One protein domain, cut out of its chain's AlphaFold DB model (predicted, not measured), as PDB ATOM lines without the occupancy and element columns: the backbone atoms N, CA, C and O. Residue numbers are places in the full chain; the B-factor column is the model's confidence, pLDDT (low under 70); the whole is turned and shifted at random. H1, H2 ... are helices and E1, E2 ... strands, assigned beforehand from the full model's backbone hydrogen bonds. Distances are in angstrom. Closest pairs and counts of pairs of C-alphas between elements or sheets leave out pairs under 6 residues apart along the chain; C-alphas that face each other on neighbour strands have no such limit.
ATOM      1  N   THR A  15      63.131 -88.469  37.058       97.50
ATOM      2  CA  THR A  15      63.866 -89.701  37.391       97.50
ATOM      3  C   THR A  15      64.707 -90.204  36.220       97.50
ATOM      4  O   THR A  15      65.811 -90.689  36.440       97.50
ATOM      5  N   GLY A  16      64.234 -90.031  34.982       98.06
ATOM      6  CA  GLY A  16      64.994 -90.345  33.772       98.06
ATOM      7  C   GLY A  16      66.251 -89.499  33.631       98.06
ATOM      8  O   GLY A  16      67.298 -90.041  33.299       98.06
ATOM      9  N   LEU A  17      66.177 -88.202  33.956       98.56
ATOM     10  CA  LEU A  17      67.350 -87.324  33.954       98.56
ATOM     11  C   LEU A  17      68.408 -87.804  34.960       98.56
ATOM     12  O   LEU A  17      69.574 -87.942  34.599       98.56
ATOM     13  N   ARG A  18      68.012 -88.136  36.199       98.62
ATOM     14  CA  ARG A  18      68.937 -88.711  37.197       98.62
ATOM     15  C   ARG A  18      69.546 -90.033  36.723       98.62
ATOM     16  O   ARG A  18      70.747 -90.242  36.899       98.62
ATOM     17  N   SER A  19      68.742 -90.915  36.127       98.81
ATOM     18  CA  SER A  19      69.221 -92.187  35.577       98.81
ATOM     19  C   SER A  19      70.208 -91.980  34.428       98.81
ATOM     20  O   SER A  19      71.233 -92.653  34.389       98.81
ATOM     21  N   LEU A  20      69.948 -91.026  33.529       98.81
ATOM     22  CA  LEU A  20      70.848 -90.676  32.428       98.81
ATOM     23  C   LEU A  20      72.183 -90.127  32.942       98.81
ATOM     24  O   LEU A  20      73.234 -90.532  32.460       98.81
ATOM     25  N   LEU A  21      72.154 -89.242  33.938       98.88
ATOM     26  CA  LEU A  21      73.367 -88.674  34.533       98.88
ATOM     27  C   LEU A  21      74.219 -89.751  35.216       98.88
ATOM     28  O   LEU A  21      75.426 -89.806  34.997       98.88
ATOM     29  N   ASN A  22      73.589 -90.666  35.961       98.88
ATOM     30  CA  ASN A  22      74.293 -91.820  36.522       98.88
ATOM     31  C   ASN A  22      74.831 -92.749  35.429       98.88
ATOM     32  O   ASN A  22      75.953 -93.225  35.539       98.88
ATOM     33  N   TYR A  23      74.078 -92.975  34.350       98.88
ATOM     34  CA  TYR A  23      74.580 -93.743  33.215       98.88
ATOM     35  C   TYR A  23      75.821 -93.088  32.597       98.88
ATOM     36  O   TYR A  23      76.803 -93.781  32.357       98.88
ATOM     37  N   ILE A  24      75.809 -91.767  32.381       98.81
ATOM     38  CA  ILE A  24      76.964 -91.020  31.861       98.81
ATOM     39  C   ILE A  24      78.167 -91.181  32.796       98.81
ATOM     40  O   ILE A  24      79.263 -91.480  32.325       98.81
ATOM     41  N   LYS A  25      77.947 -91.051  34.109       98.75
ATOM     42  CA  LYS A  25      78.975 -91.263  35.131       98.75
ATOM     43  C   LYS A  25      79.632 -92.639  34.999       98.75
ATOM     44  O   LYS A  25      80.843 -92.712  34.832       98.75
ATOM     45  N   GLU A  26      78.844 -93.714  35.033       98.75
ATOM     46  CA  GLU A  26      79.371 -95.089  34.992       98.75
ATOM     47  C   GLU A  26      79.976 -95.448  33.628       98.75
ATOM     48  O   GLU A  26      80.942 -96.201  33.535       98.75
ATOM     49  N   LYS A  27      79.400 -94.928  32.539       98.81
ATOM     50  CA  LYS A  27      79.802 -95.288  31.177       98.81
ATOM     51  C   LYS A  27      81.068 -94.568  30.714       98.81
ATOM     52  O   LYS A  27      81.795 -95.131  29.894       98.81
ATOM     53  N   TYR A  28      81.297 -93.346  31.191       98.56
ATOM     54  CA  TYR A  28      82.332 -92.446  30.678       98.56
ATOM     55  C   TYR A  28      83.325 -91.974  31.750       98.56
ATOM     56  O   TYR A  28      83.960 -90.944  31.559       98.56
ATOM     57  N   ASP A  29      83.469 -92.725  32.846       98.38
ATOM     58  CA  ASP A  29      84.426 -92.450  33.932       98.38
ATOM     59  C   ASP A  29      84.218 -91.079  34.607       98.38
ATOM     60  O   ASP A  29      85.135 -90.288  34.795       98.38
ATOM     61  N   ASN A  30      82.959 -90.792  34.954       98.69
ATOM     62  CA  ASN A  30      82.519 -89.583  35.657       98.69
ATOM     63  C   ASN A  30      83.070 -88.263  35.079       98.69
ATOM     64  O   ASN A  30      83.718 -87.492  35.798       98.69
ATOM     65  N   PRO A  31      82.806 -87.975  33.791       98.75
ATOM     66  CA  PRO A  31      83.298 -86.756  33.177       98.75
ATOM     67  C   PRO A  31      82.626 -85.535  33.805       98.75
ATOM     68  O   PRO A  31      81.550 -85.624  34.398       98.75
ATOM     69  N   GLU A  32      83.235 -84.369  33.620       98.69
ATOM     70  CA  GLU A  32      82.567 -83.103  33.897       98.69
ATOM     71  C   GLU A  32      81.329 -82.942  32.999       98.69
ATOM     72  O   GLU A  32      81.416 -83.047  31.773       98.69
ATOM     73  N   VAL A  33      80.169 -82.692  33.609       98.88
ATOM     74  CA  VAL A  33      78.892 -82.512  32.911       98.88
ATOM     75  C   VAL A  33      78.340 -81.118  33.169       98.88
ATOM     76  O   VAL A  33      78.066 -80.728  34.305       98.88
ATOM     77  N   PHE A  34      78.079 -80.397  32.084       98.81
ATOM     78  CA  PHE A  34      77.285 -79.176  32.089       98.81
ATOM     79  C   PHE A  34      75.944 -79.464  31.411       98.81
ATOM     80  O   PHE A  34      75.902 -79.833  30.238       98.81
ATOM     81  N   ILE A  35      74.833 -79.296  32.131       98.81
ATOM     82  CA  ILE A  35      73.493 -79.438  31.549       98.81
ATOM     83  C   ILE A  35      73.180 -78.147  30.801       98.81
ATOM     84  O   ILE A  35      72.818 -77.144  31.412       98.81
ATOM     85  N   THR A  36      73.367 -78.159  29.484       98.69
ATOM     86  CA  THR A  36      73.238 -76.956  28.653       98.69
ATOM     87  C   THR A  36      71.787 -76.561  28.398       98.69
ATOM     88  O   THR A  36      71.501 -75.379  28.232       98.69
ATOM     89  N   GLU A  37      70.858 -77.516  28.403       98.69
ATOM     90  CA  GLU A  37      69.436 -77.241  28.212       98.69
ATOM     91  C   GLU A  37      68.575 -78.200  29.030       98.69
ATOM     92  O   GLU A  37      68.750 -79.421  29.001       98.69
ATOM     93  N   ASN A  38      67.610 -77.639  29.752       98.56
ATOM     94  CA  ASN A  38      66.502 -78.382  30.333       98.56
ATOM     95  C   ASN A  38      65.313 -77.441  30.564       98.56
ATOM     96  O   ASN A  38      65.480 -76.337  31.083       98.56
ATOM     97  N   GLY A  39      64.113 -77.873  30.182       97.31
ATOM     98  CA  GLY A  39      62.895 -77.081  30.319       97.31
ATOM     99  C   GLY A  39      61.697 -77.718  29.625       97.31
ATOM    100  O   GLY A  39      61.789 -78.827  29.100       97.31
ATOM    101  N   CYS A  40      60.560 -77.025  29.643       96.81
ATOM    102  CA  CYS A  40      59.343 -77.481  28.978       96.81
ATOM    103  C   CYS A  40      58.539 -76.335  28.361       96.81
ATOM    104  O   CYS A  40      58.598 -75.188  28.821       96.81
ATOM    105  N   MET A  41      57.759 -76.677  27.336       95.12
ATOM    106  CA  MET A  41      56.826 -75.764  26.681       95.12
ATOM    107  C   MET A  41      55.621 -75.423  27.575       95.12
ATOM    108  O   MET A  41      55.363 -76.108  28.571       95.12
ATOM    109  N   ASP A  42      54.911 -74.347  27.231       94.81
ATOM    110  CA  ASP A  42      53.692 -73.908  27.920       94.81
ATOM    111  C   ASP A  42      52.608 -74.992  27.853       94.81
ATOM    112  O   ASP A  42      52.379 -75.600  26.809       94.81
ATOM    113  N   THR A  43      51.895 -75.196  28.961       93.88
ATOM    114  CA  THR A  43      50.682 -76.021  28.973       93.88
ATOM    115  C   THR A  43      49.485 -75.167  28.547       93.88
ATOM    116  O   THR A  43      49.255 -74.107  29.148       93.88
ATOM    117  N   PRO A  44      48.685 -75.604  27.555       91.12
ATOM    118  CA  PRO A  44      47.474 -74.895  27.158       91.12
ATOM    119  C   PRO A  44      46.558 -74.600  28.355       91.12
ATOM    120  O   PRO A  44      46.211 -75.492  29.125       91.12
ATOM    121  N   GLY A  45      46.170 -73.334  28.509       92.12
ATOM    122  CA  GLY A  45      45.263 -72.876  29.567       92.12
ATOM    123  C   GLY A  45      45.925 -72.332  30.840       92.12
ATOM    124  O   GLY A  45      45.238 -71.663  31.606       92.12
ATOM    125  N   GLU A  46      47.231 -72.532  31.069       94.00
ATOM    126  CA  GLU A  46      47.906 -72.003  32.275       94.00
ATOM    127  C   GLU A  46      48.308 -70.519  32.156       94.00
ATOM    128  O   GLU A  46      48.307 -69.781  33.146       94.00
ATOM    129  N   GLY A  47      48.624 -70.060  30.940       94.06
ATOM    130  CA  GLY A  47      49.067 -68.687  30.687       94.06
ATOM    131  C   GLY A  47      50.333 -68.323  31.473       94.06
ATOM    132  O   GLY A  47      51.278 -69.102  31.548       94.06
ATOM    133  N   ASP A  48      50.355 -67.129  32.069       95.69
ATOM    134  CA  ASP A  48      51.529 -66.626  32.800       95.69
ATOM    135  C   ASP A  48      51.707 -67.307  34.180       95.69
ATOM    136  O   ASP A  48      52.778 -67.207  34.788       95.69
ATOM    137  N   ASN A  49      50.677 -68.011  34.678       96.12
ATOM    138  CA  ASN A  49      50.739 -68.839  35.883       96.12
ATOM    139  C   ASN A  49      51.021 -70.304  35.515       96.12
ATOM    140  O   ASN A  49      50.195 -71.193  35.708       96.12
ATOM    141  N   ASP A  50      52.210 -70.528  34.968       96.00
ATOM    142  CA  ASP A  50      52.700 -71.768  34.368       96.00
ATOM    143  C   ASP A  50      53.092 -72.846  35.401       96.00
ATOM    144  O   ASP A  50      54.253 -73.257  35.526       96.00
ATOM    145  N   ILE A  51      52.101 -73.315  36.165       95.69
ATOM    146  CA  ILE A  51      52.247 -74.300  37.252       95.69
ATOM    147  C   ILE A  51      52.927 -75.585  36.766       95.69
ATOM    148  O   ILE A  51      53.769 -76.151  37.476       95.69
ATOM    149  N   THR A  52      52.611 -76.054  35.559       95.44
ATOM    150  CA  THR A  52      53.239 -77.253  35.004       95.44
ATOM    151  C   THR A  52      54.736 -77.044  34.795       95.44
ATOM    152  O   THR A  52      55.521 -77.913  35.188       95.44
ATOM    153  N   ARG A  53      55.156 -75.880  34.275       97.00
ATOM    154  CA  ARG A  53      56.582 -75.539  34.144       97.00
ATOM    155  C   ARG A  53      57.252 -75.402  35.500       97.00
ATOM    156  O   ARG A  53      58.346 -75.927  35.688       97.00
ATOM    157  N   MET A  54      56.601 -74.758  36.468       96.81
ATOM    158  CA  MET A  54      57.122 -74.670  37.835       96.81
ATOM    159  C   MET A  54      57.428 -76.056  38.415       96.81
ATOM    160  O   MET A  54      58.521 -76.285  38.938       96.81
ATOM    161  N   ARG A  55      56.487 -76.998  38.282       95.88
ATOM    162  CA  ARG A  55      56.677 -78.383  38.725       95.88
ATOM    163  C   ARG A  55      57.790 -79.078  37.941       95.88
ATOM    164  O   ARG A  55      58.631 -79.722  38.561       95.88
ATOM    165  N   TYR A  56      57.832 -78.916  36.615       97.25
ATOM    166  CA  TYR A  56      58.896 -79.469  35.773       97.25
ATOM    167  C   TYR A  56      60.277 -79.023  36.266       97.25
ATOM    168  O   TYR A  56      61.117 -79.876  36.545       97.25
ATOM    169  N   LEU A  57      60.493 -77.713  36.427       97.25
ATOM    170  CA  LEU A  57      61.779 -77.158  36.852       97.25
ATOM    171  C   LEU A  57      62.170 -77.632  38.247       97.25
ATOM    172  O   LEU A  57      63.288 -78.101  38.441       97.25
ATOM    173  N   ARG A  58      61.239 -77.564  39.207       95.88
ATOM    174  CA  ARG A  58      61.481 -78.042  40.572       95.88
ATOM    175  C   ARG A  58      61.938 -79.498  40.568       95.88
ATOM    176  O   ARG A  58      62.953 -79.818  41.180       95.88
ATOM    177  N   ASP A  59      61.202 -80.367  39.883       97.00
ATOM    178  CA  ASP A  59      61.439 -81.808  39.944       97.00
ATOM    179  C   ASP A  59      62.721 -82.210  39.195       97.00
ATOM    180  O   ASP A  59      63.457 -83.077  39.669       97.00
ATOM    181  N   HIS A  60      63.042 -81.564  38.066       98.31
ATOM    182  CA  HIS A  60      64.277 -81.848  37.324       98.31
ATOM    183  C   HIS A  60      65.514 -81.305  38.042       98.31
ATOM    184  O   HIS A  60      66.505 -82.022  38.151       98.31
ATOM    185  N   ILE A  61      65.461 -80.099  38.616       98.19
ATOM    186  CA  ILE A  61      66.578 -79.573  39.419       98.19
ATOM    187  C   ILE A  61      66.761 -80.415  40.693       98.19
ATOM    188  O   ILE A  61      67.892 -80.700  41.087       98.19
ATOM    189  N   ALA A  62      65.673 -80.900  41.306       97.44
ATOM    190  CA  ALA A  62      65.755 -81.858  42.408       97.44
ATOM    191  C   ALA A  62      66.450 -83.158  41.974       97.44
ATOM    192  O   ALA A  62      67.312 -83.661  42.695       97.44
ATOM    193  N   ALA A  63      66.126 -83.685  40.791       98.31
ATOM    194  CA  ALA A  63      66.776 -84.869  40.240       98.31
ATOM    195  C   ALA A  63      68.274 -84.652  39.972       98.31
ATOM    196  O   ALA A  63      69.074 -85.529  40.297       98.31
ATOM    197  N   VAL A  64      68.665 -83.478  39.464       98.50
ATOM    198  CA  VAL A  64      70.076 -83.083  39.307       98.50
ATOM    199  C   VAL A  64      70.777 -83.020  40.664       98.50
ATOM    200  O   VAL A  64      71.851 -83.592  40.824       98.50
ATOM    201  N   SER A  65      70.150 -82.414  41.677       97.38
ATOM    202  CA  SER A  65      70.689 -82.387  43.044       97.38
ATOM    203  C   SER A  65      70.904 -83.797  43.610       97.38
ATOM    204  O   SER A  65      71.914 -84.054  44.262       97.38
ATOM    205  N   GLN A  66      69.993 -84.737  43.338       98.25
ATOM    206  CA  GLN A  66      70.175 -86.137  43.731       98.25
ATOM    207  C   GLN A  66      71.284 -86.828  42.924       98.25
ATOM    208  O   GLN A  66      72.059 -87.571  43.508       98.25
ATOM    209  N   ALA A  67      71.433 -86.546  41.627       98.62
ATOM    210  CA  ALA A  67      72.543 -87.071  40.825       98.62
ATOM    211  C   ALA A  67      73.916 -86.587  41.332       98.62
ATOM    212  O   ALA A  67      74.868 -87.367  41.362       98.62
ATOM    213  N   ILE A  68      74.010 -85.335  41.800       98.44
ATOM    214  CA  ILE A  68      75.207 -84.816  42.485       98.44
ATOM    215  C   ILE A  68      75.485 -85.629  43.759       98.44
ATOM    216  O   ILE A  68      76.623 -86.025  43.998       98.44
ATOM    217  N   LYS A  69      74.452 -85.943  44.557       98.12
ATOM    218  CA  LYS A  69      74.592 -86.812  45.744       98.12
ATOM    219  C   LYS A  69      75.003 -88.245  45.395       98.12
ATOM    220  O   LYS A  69      75.680 -88.879  46.197       98.12
ATOM    221  N   ASP A  70      74.646 -88.728  44.207       98.69
ATOM    222  CA  ASP A  70      75.095 -90.023  43.680       98.69
ATOM    223  C   ASP A  70      76.554 -89.998  43.177       98.69
ATOM    224  O   ASP A  70      77.061 -91.012  42.693       98.69
ATOM    225  N   GLY A  71      77.232 -88.847  43.247       98.69
ATOM    226  CA  GLY A  71      78.628 -88.673  42.846       98.69
ATOM    227  C   GLY A  71      78.843 -88.266  41.386       98.69
ATOM    228  O   GLY A  71      79.981 -88.315  40.923       98.69
ATOM    229  N   CYS A  72      77.797 -87.874  40.647       98.81
ATOM    230  CA  CYS A  72      77.965 -87.344  39.287       98.81
ATOM    231  C   CYS A  72      78.669 -85.973  39.324       98.81
ATOM    232  O   CYS A  72      78.238 -85.083  40.063       98.81
ATOM    233  N   ASN A  73      79.698 -85.775  38.495       98.69
ATOM    234  CA  ASN A  73      80.441 -84.515  38.388       98.69
ATOM    235  C   ASN A  73      79.686 -83.468  37.544       98.69
ATOM    236  O   ASN A  73      80.013 -83.211  36.386       98.69
ATOM    237  N   ILE A  74      78.629 -82.885  38.114       98.75
ATOM    238  CA  ILE A  74      77.796 -81.873  37.450       98.75
ATOM    239  C   ILE A  74      78.247 -80.479  37.880       98.75
ATOM    240  O   ILE A  74      78.131 -80.124  39.053       98.75
ATOM    241  N   VAL A  75      78.713 -79.674  36.927       98.44
ATOM    242  CA  VAL A  75      79.317 -78.353  37.191       98.44
ATOM    243  C   VAL A  75      78.421 -77.176  36.825       98.44
ATOM    244  O   VAL A  75      78.702 -76.040  37.202       98.44
ATOM    245  N   GLY A  76      77.326 -77.421  36.106       97.88
ATOM    246  CA  GLY A  76      76.433 -76.353  35.680       97.88
ATOM    247  C   GLY A  76      75.104 -76.837  35.125       97.88
ATOM    248  O   GLY A  76      74.942 -77.996  34.738       97.88
ATOM    249  N   TYR A  77      74.144 -75.914  35.110       98.62
ATOM    250  CA  TYR A  77      72.799 -76.107  34.588       98.62
ATOM    251  C   TYR A  77      72.298 -74.793  33.997       98.62
ATOM    252  O   TYR A  77      72.266 -73.771  34.688       98.62
ATOM    253  N   THR A  78      71.849 -74.831  32.748       98.50
ATOM    254  CA  THR A  78      71.151 -73.724  32.097       98.50
ATOM    255  C   THR A  78      69.743 -74.140  31.694       98.50
ATOM    256  O   THR A  78      69.503 -75.162  31.053       98.50
ATOM    257  N   LEU A  79      68.793 -73.312  32.110       98.44
ATOM    258  CA  LEU A  79      67.384 -73.415  31.766       98.44
ATOM    259  C   LEU A  79      67.169 -73.130  30.270       98.44
ATOM    260  O   LEU A  79      67.619 -72.094  29.773       98.44
ATOM    261  N   TRP A  80      66.377 -73.973  29.602       98.50
ATOM    262  CA  TRP A  80      65.776 -73.653  28.304       98.50
ATOM    263  C   TRP A  80      64.301 -73.244  28.496       98.50
ATOM    264  O   TRP A  80      63.473 -74.072  28.864       98.50
ATOM    265  N   SER A  81      63.913 -71.984  28.317       98.56
ATOM    266  CA  SER A  81      64.740 -70.846  27.906       98.56
ATOM    267  C   SER A  81      64.461 -69.599  28.744       98.56
ATOM    268  O   SER A  81      63.498 -69.512  29.512       98.56
ATOM    269  N   LEU A  82      65.340 -68.601  28.623       98.56
ATOM    270  CA  LEU A  82      65.191 -67.339  29.347       98.56
ATOM    271  C   LEU A  82      63.926 -66.580  28.918       98.56
ATOM    272  O   LEU A  82      63.236 -66.014  29.767       98.56
ATOM    273  N   ILE A  83      63.640 -66.564  27.616       98.62
ATOM    274  CA  ILE A  83      62.531 -65.839  26.992       98.62
ATOM    275  C   ILE A  83      61.828 -66.734  25.976       98.62
ATOM    276  O   ILE A  83      62.477 -67.568  25.346       98.62
ATOM    277  N   ASP A  84      60.538 -66.501  25.761       98.38
ATOM    278  CA  ASP A  84      59.826 -67.079  24.625       98.38
ATOM    279  C   ASP A  84      60.556 -66.693  23.328       98.38
ATOM    280  O   ASP A  84      60.937 -65.534  23.129       98.38
ATOM    281  N   ASN A  85      60.795 -67.669  22.457       97.94
ATOM    282  CA  ASN A  85      61.590 -67.505  21.245       97.94
ATOM    283  C   ASN A  85      60.937 -68.245  20.061       97.94
ATOM    284  O   ASN A  85      59.796 -68.691  20.156       97.94
ATOM    285  N   PHE A  86      61.628 -68.275  18.921       97.38
ATOM    286  CA  PHE A  86      61.206 -69.029  17.745       97.38
ATOM    287  C   PHE A  86      61.675 -70.483  17.881       97.38
ATOM    288  O   PHE A  86      62.870 -70.759  17.765       97.38
ATOM    289  N   GLU A  87      60.736 -71.396  18.100       95.94
ATOM    290  CA  GLU A  87      60.968 -72.821  18.332       95.94
ATOM    291  C   GLU A  87      60.956 -73.593  17.002       95.94
ATOM    292  O   GLU A  87      60.067 -74.388  16.701       95.94
ATOM    293  N   TRP A  88      61.958 -73.323  16.165       94.88
ATOM    294  CA  TRP A  88      62.252 -74.089  14.946       94.88
ATOM    295  C   TRP A  88      61.034 -74.284  14.020       94.88
ATOM    296  O   TRP A  88      60.441 -73.312  13.557       94.88
ATOM    297  N   SER A  89      60.670 -75.530  13.704       93.19
ATOM    298  CA  SER A  89      59.524 -75.857  12.848       93.19
ATOM    299  C   SER A  89      58.180 -75.434  13.440       93.19
ATOM    300  O   SER A  89      57.230 -75.238  12.685       93.19
ATOM    301  N   ASP A  90      58.108 -75.259  14.760       89.56
ATOM    302  CA  ASP A  90      56.877 -74.917  15.479       89.56
ATOM    303  C   ASP A  90      56.656 -73.397  15.540       89.56
ATOM    304  O   ASP A  90      55.589 -72.914  15.940       89.56
ATOM    305  N   GLY A  91      57.652 -72.610  15.127       94.12
ATOM    306  CA  GLY A  91      57.594 -71.156  15.143       94.12
ATOM    307  C   GLY A  91      57.336 -70.612  16.548       94.12
ATOM    308  O   GLY A  91      58.101 -70.870  17.464       94.12
ATOM    309  N   TYR A  92      56.266 -69.839  16.733       94.25
ATOM    310  CA  TYR A  92      55.911 -69.243  18.034       94.25
ATOM    311  C   TYR A  92      54.741 -69.959  18.727       94.25
ATOM    312  O   TYR A  92      54.048 -69.356  19.544       94.25
ATOM    313  N   THR A  93      54.464 -71.213  18.357       90.44
ATOM    314  CA  THR A  93      53.349 -71.981  18.936       90.44
ATOM    315  C   THR A  93      53.747 -72.684  20.233       90.44
ATOM    316  O   THR A  93      52.998 -72.632  21.208       90.44
ATOM    317  N   ASN A  94      54.950 -73.262  20.273       92.56
ATOM    318  CA  ASN A  94      55.521 -73.904  21.450       92.56
ATOM    319  C   ASN A  94      56.504 -72.955  22.136       92.56
ATOM    320  O   ASN A  94      57.550 -72.619  21.593       92.56
ATOM    321  N   LEU A  95      56.152 -72.501  23.337       95.69
ATOM    322  CA  LEU A  95      56.895 -71.465  24.051       95.69
ATOM    323  C   LEU A  95      57.569 -72.045  25.296       95.69
ATOM    324  O   LEU A  95      56.890 -72.519  26.204       95.69
ATOM    325  N   PHE A  96      58.902 -72.005  25.349       97.75
ATOM    326  CA  PHE A  96      59.712 -72.549  26.454       97.75
ATOM    327  C   PHE A  96      60.145 -71.509  27.494       97.75
ATOM    328  O   PHE A  96      60.687 -71.863  28.544       97.75
ATOM    329  N   GLY A  97      59.922 -70.228  27.215       98.25
ATOM    330  CA  GLY A  97      60.463 -69.145  28.010       98.25
ATOM    331  C   GLY A  97      59.844 -69.052  29.393       98.25
ATOM    332  O   GLY A  97      58.622 -69.084  29.548       98.25
ATOM    333  N   VAL A  98      60.685 -68.809  30.399       98.62
ATOM    334  CA  VAL A  98      60.210 -68.357  31.720       98.62
ATOM    335  C   VAL A  98      59.823 -66.873  31.723       98.62
ATOM    336  O   VAL A  98      59.149 -66.406  32.640       98.62
ATOM    337  N   HIS A  99      60.200 -66.122  30.685       98.69
ATOM    338  CA  HIS A  99      59.651 -64.799  30.394       98.69
ATOM    339  C   HIS A  99      58.848 -64.841  29.103       98.69
ATOM    340  O   HIS A  99      59.368 -65.191  28.042       98.69
ATOM    341  N   LYS A 100      57.603 -64.390  29.191       98.31
ATOM    342  CA  LYS A 100      56.742 -64.190  28.039       98.31
ATOM    343  C   LYS A 100      57.249 -63.060  27.165       98.31
ATOM    344  O   LYS A 100      57.614 -62.012  27.694       98.31
ATOM    345  N   VAL A 101      57.211 -63.248  25.850       98.50
ATOM    346  CA  VAL A 101      57.477 -62.188  24.868       98.50
ATOM    347  C   VAL A 101      56.186 -61.838  24.143       98.50
ATOM    348  O   VAL A 101      55.508 -62.708  23.605       98.50
ATOM    349  N   ASP A 102      55.851 -60.550  24.087       97.69
ATOM    350  CA  ASP A 102      54.783 -60.082  23.204       97.69
ATOM    351  C   ASP A 102      55.316 -59.930  21.772       97.69
ATOM    352  O   ASP A 102      55.964 -58.938  21.423       97.69
ATOM    353  N   PHE A 103      55.043 -60.932  20.933       96.94
ATOM    354  CA  PHE A 103      55.432 -60.945  19.520       96.94
ATOM    355  C   PHE A 103      54.593 -60.013  18.633       96.94
ATOM    356  O   PHE A 103      54.995 -59.739  17.500       96.94
ATOM    357  N   SER A 104      53.466 -59.492  19.128       97.06
ATOM    358  CA  SER A 104      52.636 -58.527  18.397       97.06
ATOM    359  C   SER A 104      53.187 -57.102  18.509       97.06
ATOM    360  O   SER A 104      53.152 -56.344  17.538       97.06
ATOM    361  N   SER A 105      53.795 -56.754  19.647       97.81
ATOM    362  CA  SER A 105      54.403 -55.441  19.867       97.81
ATOM    363  C   SER A 105      55.809 -55.336  19.259       97.81
ATOM    364  O   SER A 105      56.678 -56.142  19.613       97.81
ATOM    365  N   PRO A 106      56.116 -54.325  18.417       97.38
ATOM    366  CA  PRO A 106      57.455 -54.118  17.851       97.38
ATOM    367  C   PRO A 106      58.575 -54.005  18.893       97.38
ATOM    368  O   PRO A 106      59.712 -54.374  18.608       97.38
ATOM    369  N   SER A 107      58.270 -53.535  20.108       97.94
ATOM    370  CA  SER A 107      59.254 -53.420  21.191       97.94
ATOM    371  C   SER A 107      59.556 -54.747  21.897       97.94
ATOM    372  O   SER A 107      60.499 -54.805  22.688       97.94
ATOM    373  N   ARG A 108      58.795 -55.815  21.602       98.06
ATOM    374  CA  ARG A 108      58.957 -57.171  22.154       98.06
ATOM    375  C   ARG A 108      59.169 -57.152  23.677       98.06
ATOM    376  O   ARG A 108      60.223 -57.595  24.139       98.06
ATOM    377  N   PRO A 109      58.249 -56.586  24.477       98.50
ATOM    378  CA  PRO A 109      58.413 -56.545  25.927       98.50
ATOM    379  C   PRO A 109      58.470 -57.964  26.513       98.50
ATOM    380  O   PRO A 109      57.837 -58.883  25.990       98.50
ATOM    381  N   ARG A 110      59.262 -58.130  27.584       98.56
ATOM    382  CA  ARG A 110      59.441 -59.398  28.309       98.56
ATOM    383  C   ARG A 110      58.732 -59.301  29.654       98.56
ATOM    384  O   ARG A 110      59.050 -58.402  30.431       98.56
ATOM    385  N   THR A 111      57.850 -60.247  29.955       98.44
ATOM    386  CA  THR A 111      57.110 -60.299  31.226       98.44
ATOM    387  C   THR A 111      57.414 -61.611  31.949       98.44
ATOM    388  O   THR A 111      57.258 -62.671  31.345       98.44
ATOM    389  N   PRO A 112      57.865 -61.597  33.217       98.44
ATOM    390  CA  PRO A 112      58.189 -62.828  33.936       98.44
ATOM    391  C   PRO A 112      56.933 -63.664  34.217       98.44
ATOM    392  O   PRO A 112      55.966 -63.149  34.782       98.44
ATOM    393  N   LYS A 113      56.985 -64.961  33.889       98.50
ATOM    394  CA  LYS A 113      55.988 -65.967  34.294       98.50
ATOM    395  C   LYS A 113      56.235 -66.409  35.748       98.50
ATOM    396  O   LYS A 113      57.252 -66.048  36.361       98.50
ATOM    397  N   SER A 114      55.326 -67.188  36.335       98.19
ATOM    398  CA  SER A 114      55.500 -67.727  37.696       98.19
ATOM    399  C   SER A 114      56.766 -68.591  37.830       98.19
ATOM    400  O   SER A 114      57.480 -68.496  38.834       98.19
ATOM    401  N   SER A 115      57.121 -69.352  36.793       98.12
ATOM    402  CA  SER A 115      58.365 -70.130  36.714       98.12
ATOM    403  C   SER A 115      59.644 -69.292  36.814       98.12
ATOM    404  O   SER A 115      60.593 -69.734  37.464       98.12
ATOM    405  N   ALA A 116      59.684 -68.067  36.271       98.50
ATOM    406  CA  ALA A 116      60.843 -67.178  36.422       98.50
ATOM    407  C   ALA A 116      61.069 -66.791  37.887       98.50
ATOM    408  O   ALA A 116      62.209 -66.743  38.357       98.50
ATOM    409  N   LYS A 117      59.981 -66.541  38.628       97.44
ATOM    410  CA  LYS A 117      60.047 -66.234  40.063       97.44
ATOM    411  C   LYS A 117      60.552 -67.444  40.846       97.44
ATOM    412  O   LYS A 117      61.465 -67.291  41.650       97.44
ATOM    413  N   LEU A 118      60.025 -68.637  40.566       97.00
ATOM    414  CA  LEU A 118      60.502 -69.877  41.185       97.00
ATOM    415  C   LEU A 118      61.993 -70.107  40.911       97.00
ATOM    416  O   LEU A 118      62.753 -70.350  41.843       97.00
ATOM    417  N   TYR A 119      62.418 -70.008  39.650       97.69
ATOM    418  CA  TYR A 119      63.805 -70.255  39.262       97.69
ATOM    419  C   TYR A 119      64.769 -69.266  39.932       97.69
ATOM    420  O   TYR A 119      65.816 -69.667  40.437       97.69
ATOM    421  N   LYS A 120      64.370 -67.992  40.048       97.69
ATOM    422  CA  LYS A 120      65.103 -66.981  40.823       97.69
ATOM    423  C   LYS A 120      65.272 -67.380  42.292       97.69
ATOM    424  O   LYS A 120      66.370 -67.225  42.824       97.69
ATOM    425  N   GLU A 121      64.222 -67.871  42.949       96.44
ATOM    426  CA  GLU A 121      64.314 -68.296  44.352       96.44
ATOM    427  C   GLU A 121      65.150 -69.572  44.520       96.44
ATOM    428  O   GLU A 121      65.925 -69.656  45.467       96.44
ATOM    429  N   ILE A 122      65.077 -70.525  43.580       96.00
ATOM    430  CA  ILE A 122      65.943 -71.719  43.585       96.00
ATOM    431  C   ILE A 122      67.417 -71.312  43.536       96.00
ATOM    432  O   ILE A 122      68.210 -71.790  44.346       96.00
ATOM    433  N   ILE A 123      67.776 -70.405  42.618       96.75
ATOM    434  CA  ILE A 123      69.148 -69.898  42.490       96.75
ATOM    435  C   ILE A 123      69.562 -69.157  43.761       96.75
ATOM    436  O   ILE A 123      70.618 -69.444  44.320       96.75
ATOM    437  N   ARG A 124      68.729 -68.225  44.247       96.81
ATOM    438  CA  ARG A 124      69.034 -67.428  45.445       96.81
ATOM    439  C   ARG A 124      69.272 -68.303  46.672       96.81
ATOM    440  O   ARG A 124      70.187 -68.028  47.439       96.81
ATOM    441  N   ASN A 125      68.448 -69.329  46.856       94.81
ATOM    442  CA  ASN A 125      68.498 -70.193  48.032       94.81
ATOM    443  C   ASN A 125      69.437 -71.389  47.847       94.81
ATOM    444  O   ASN A 125      69.565 -72.190  48.773       94.81
ATOM    445  N   ASN A 126      70.025 -71.551  46.654       93.50
ATOM    446  CA  ASN A 126      70.776 -72.732  46.233       93.50
ATOM    447  C   ASN A 126      70.084 -74.049  46.639       93.50
ATOM    448  O   ASN A 126      70.704 -74.992  47.133       93.50
TER     449      ASN A 126
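Overview. This is residues 15 to 126 of the 151 residues of the protein "Glycosyl hydrolase, family 1" of Ancylostoma caninum (UniProt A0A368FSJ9). A small sheet of two parallel strands, E1 and E2, lies beside the long helix H2, which runs between H1 and H3; the three helices form a row and point the same way. A separate small hairpin, E3 and E4, is at the other end of the long axis from residue 29, reached from E2 through a long loop. The printed part has 112 residues, with three named helices and four named strands in the order H1 E1 H2 E2 E3 E4 H3, class mixed. It is elongated, 49 by 32 by 24 A, and only just compact, close to loose, with a radius of gyration of the C-alphas of 15.7 A.

Along the chain. E1 is residues 33 to 38, 13.3 A, and E2 residues 74 to 79, 14.6 A. H2, residues 51 to 69, is 27.0 A long. H1, residues 15 to 27, 18.0 A, begins with C-alpha 15 at (63.866, -89.701, 37.391). E3 is residues 99 to 101, 6.5 A, and E4 residues 110 to 112, 6.7 A. H3, residues 114 to 125, 16.8 A, ends with C-alpha 125 at (68.498, -70.193, 48.032).

Arrangement. E1 and E2 are parallel at 15 degrees, with N 78 and O 35 2.8 A apart. E1, H2 and E2 form a strand-helix-strand unit, two parallel neighbour strands with a helix between, its crossover right-handed. E1 and H2 are near each other. H2 touches H1 with residues 60 to 67 alone, the closest C-alphas being those of Arg 18 and Ala 63, 5.4 A, at a shallow tilt of 29 degrees, the same way. Its residues 51 to 57 alone touch H3, with C-alphas Met 54 and Ser 115 closest, 4.8 A, at a shallow tilt of 27 degrees, the same way. H1 and H3 are apart. E3 and E4 are an antiparallel hairpin at 149 degrees, with N 100 and O 111 2.8 A apart. In H1, H2 and H3 every O i to N i+4 pair is within hydrogen-bond range.

Size, cuts and confidence. The C-alphas farthest apart, Asp 29 and Ser 105, are 49.7 A apart. The printed part has no cut. The links E1 to H2 and E2 to E3 are long. No printed residue is under 70 in pLDDT.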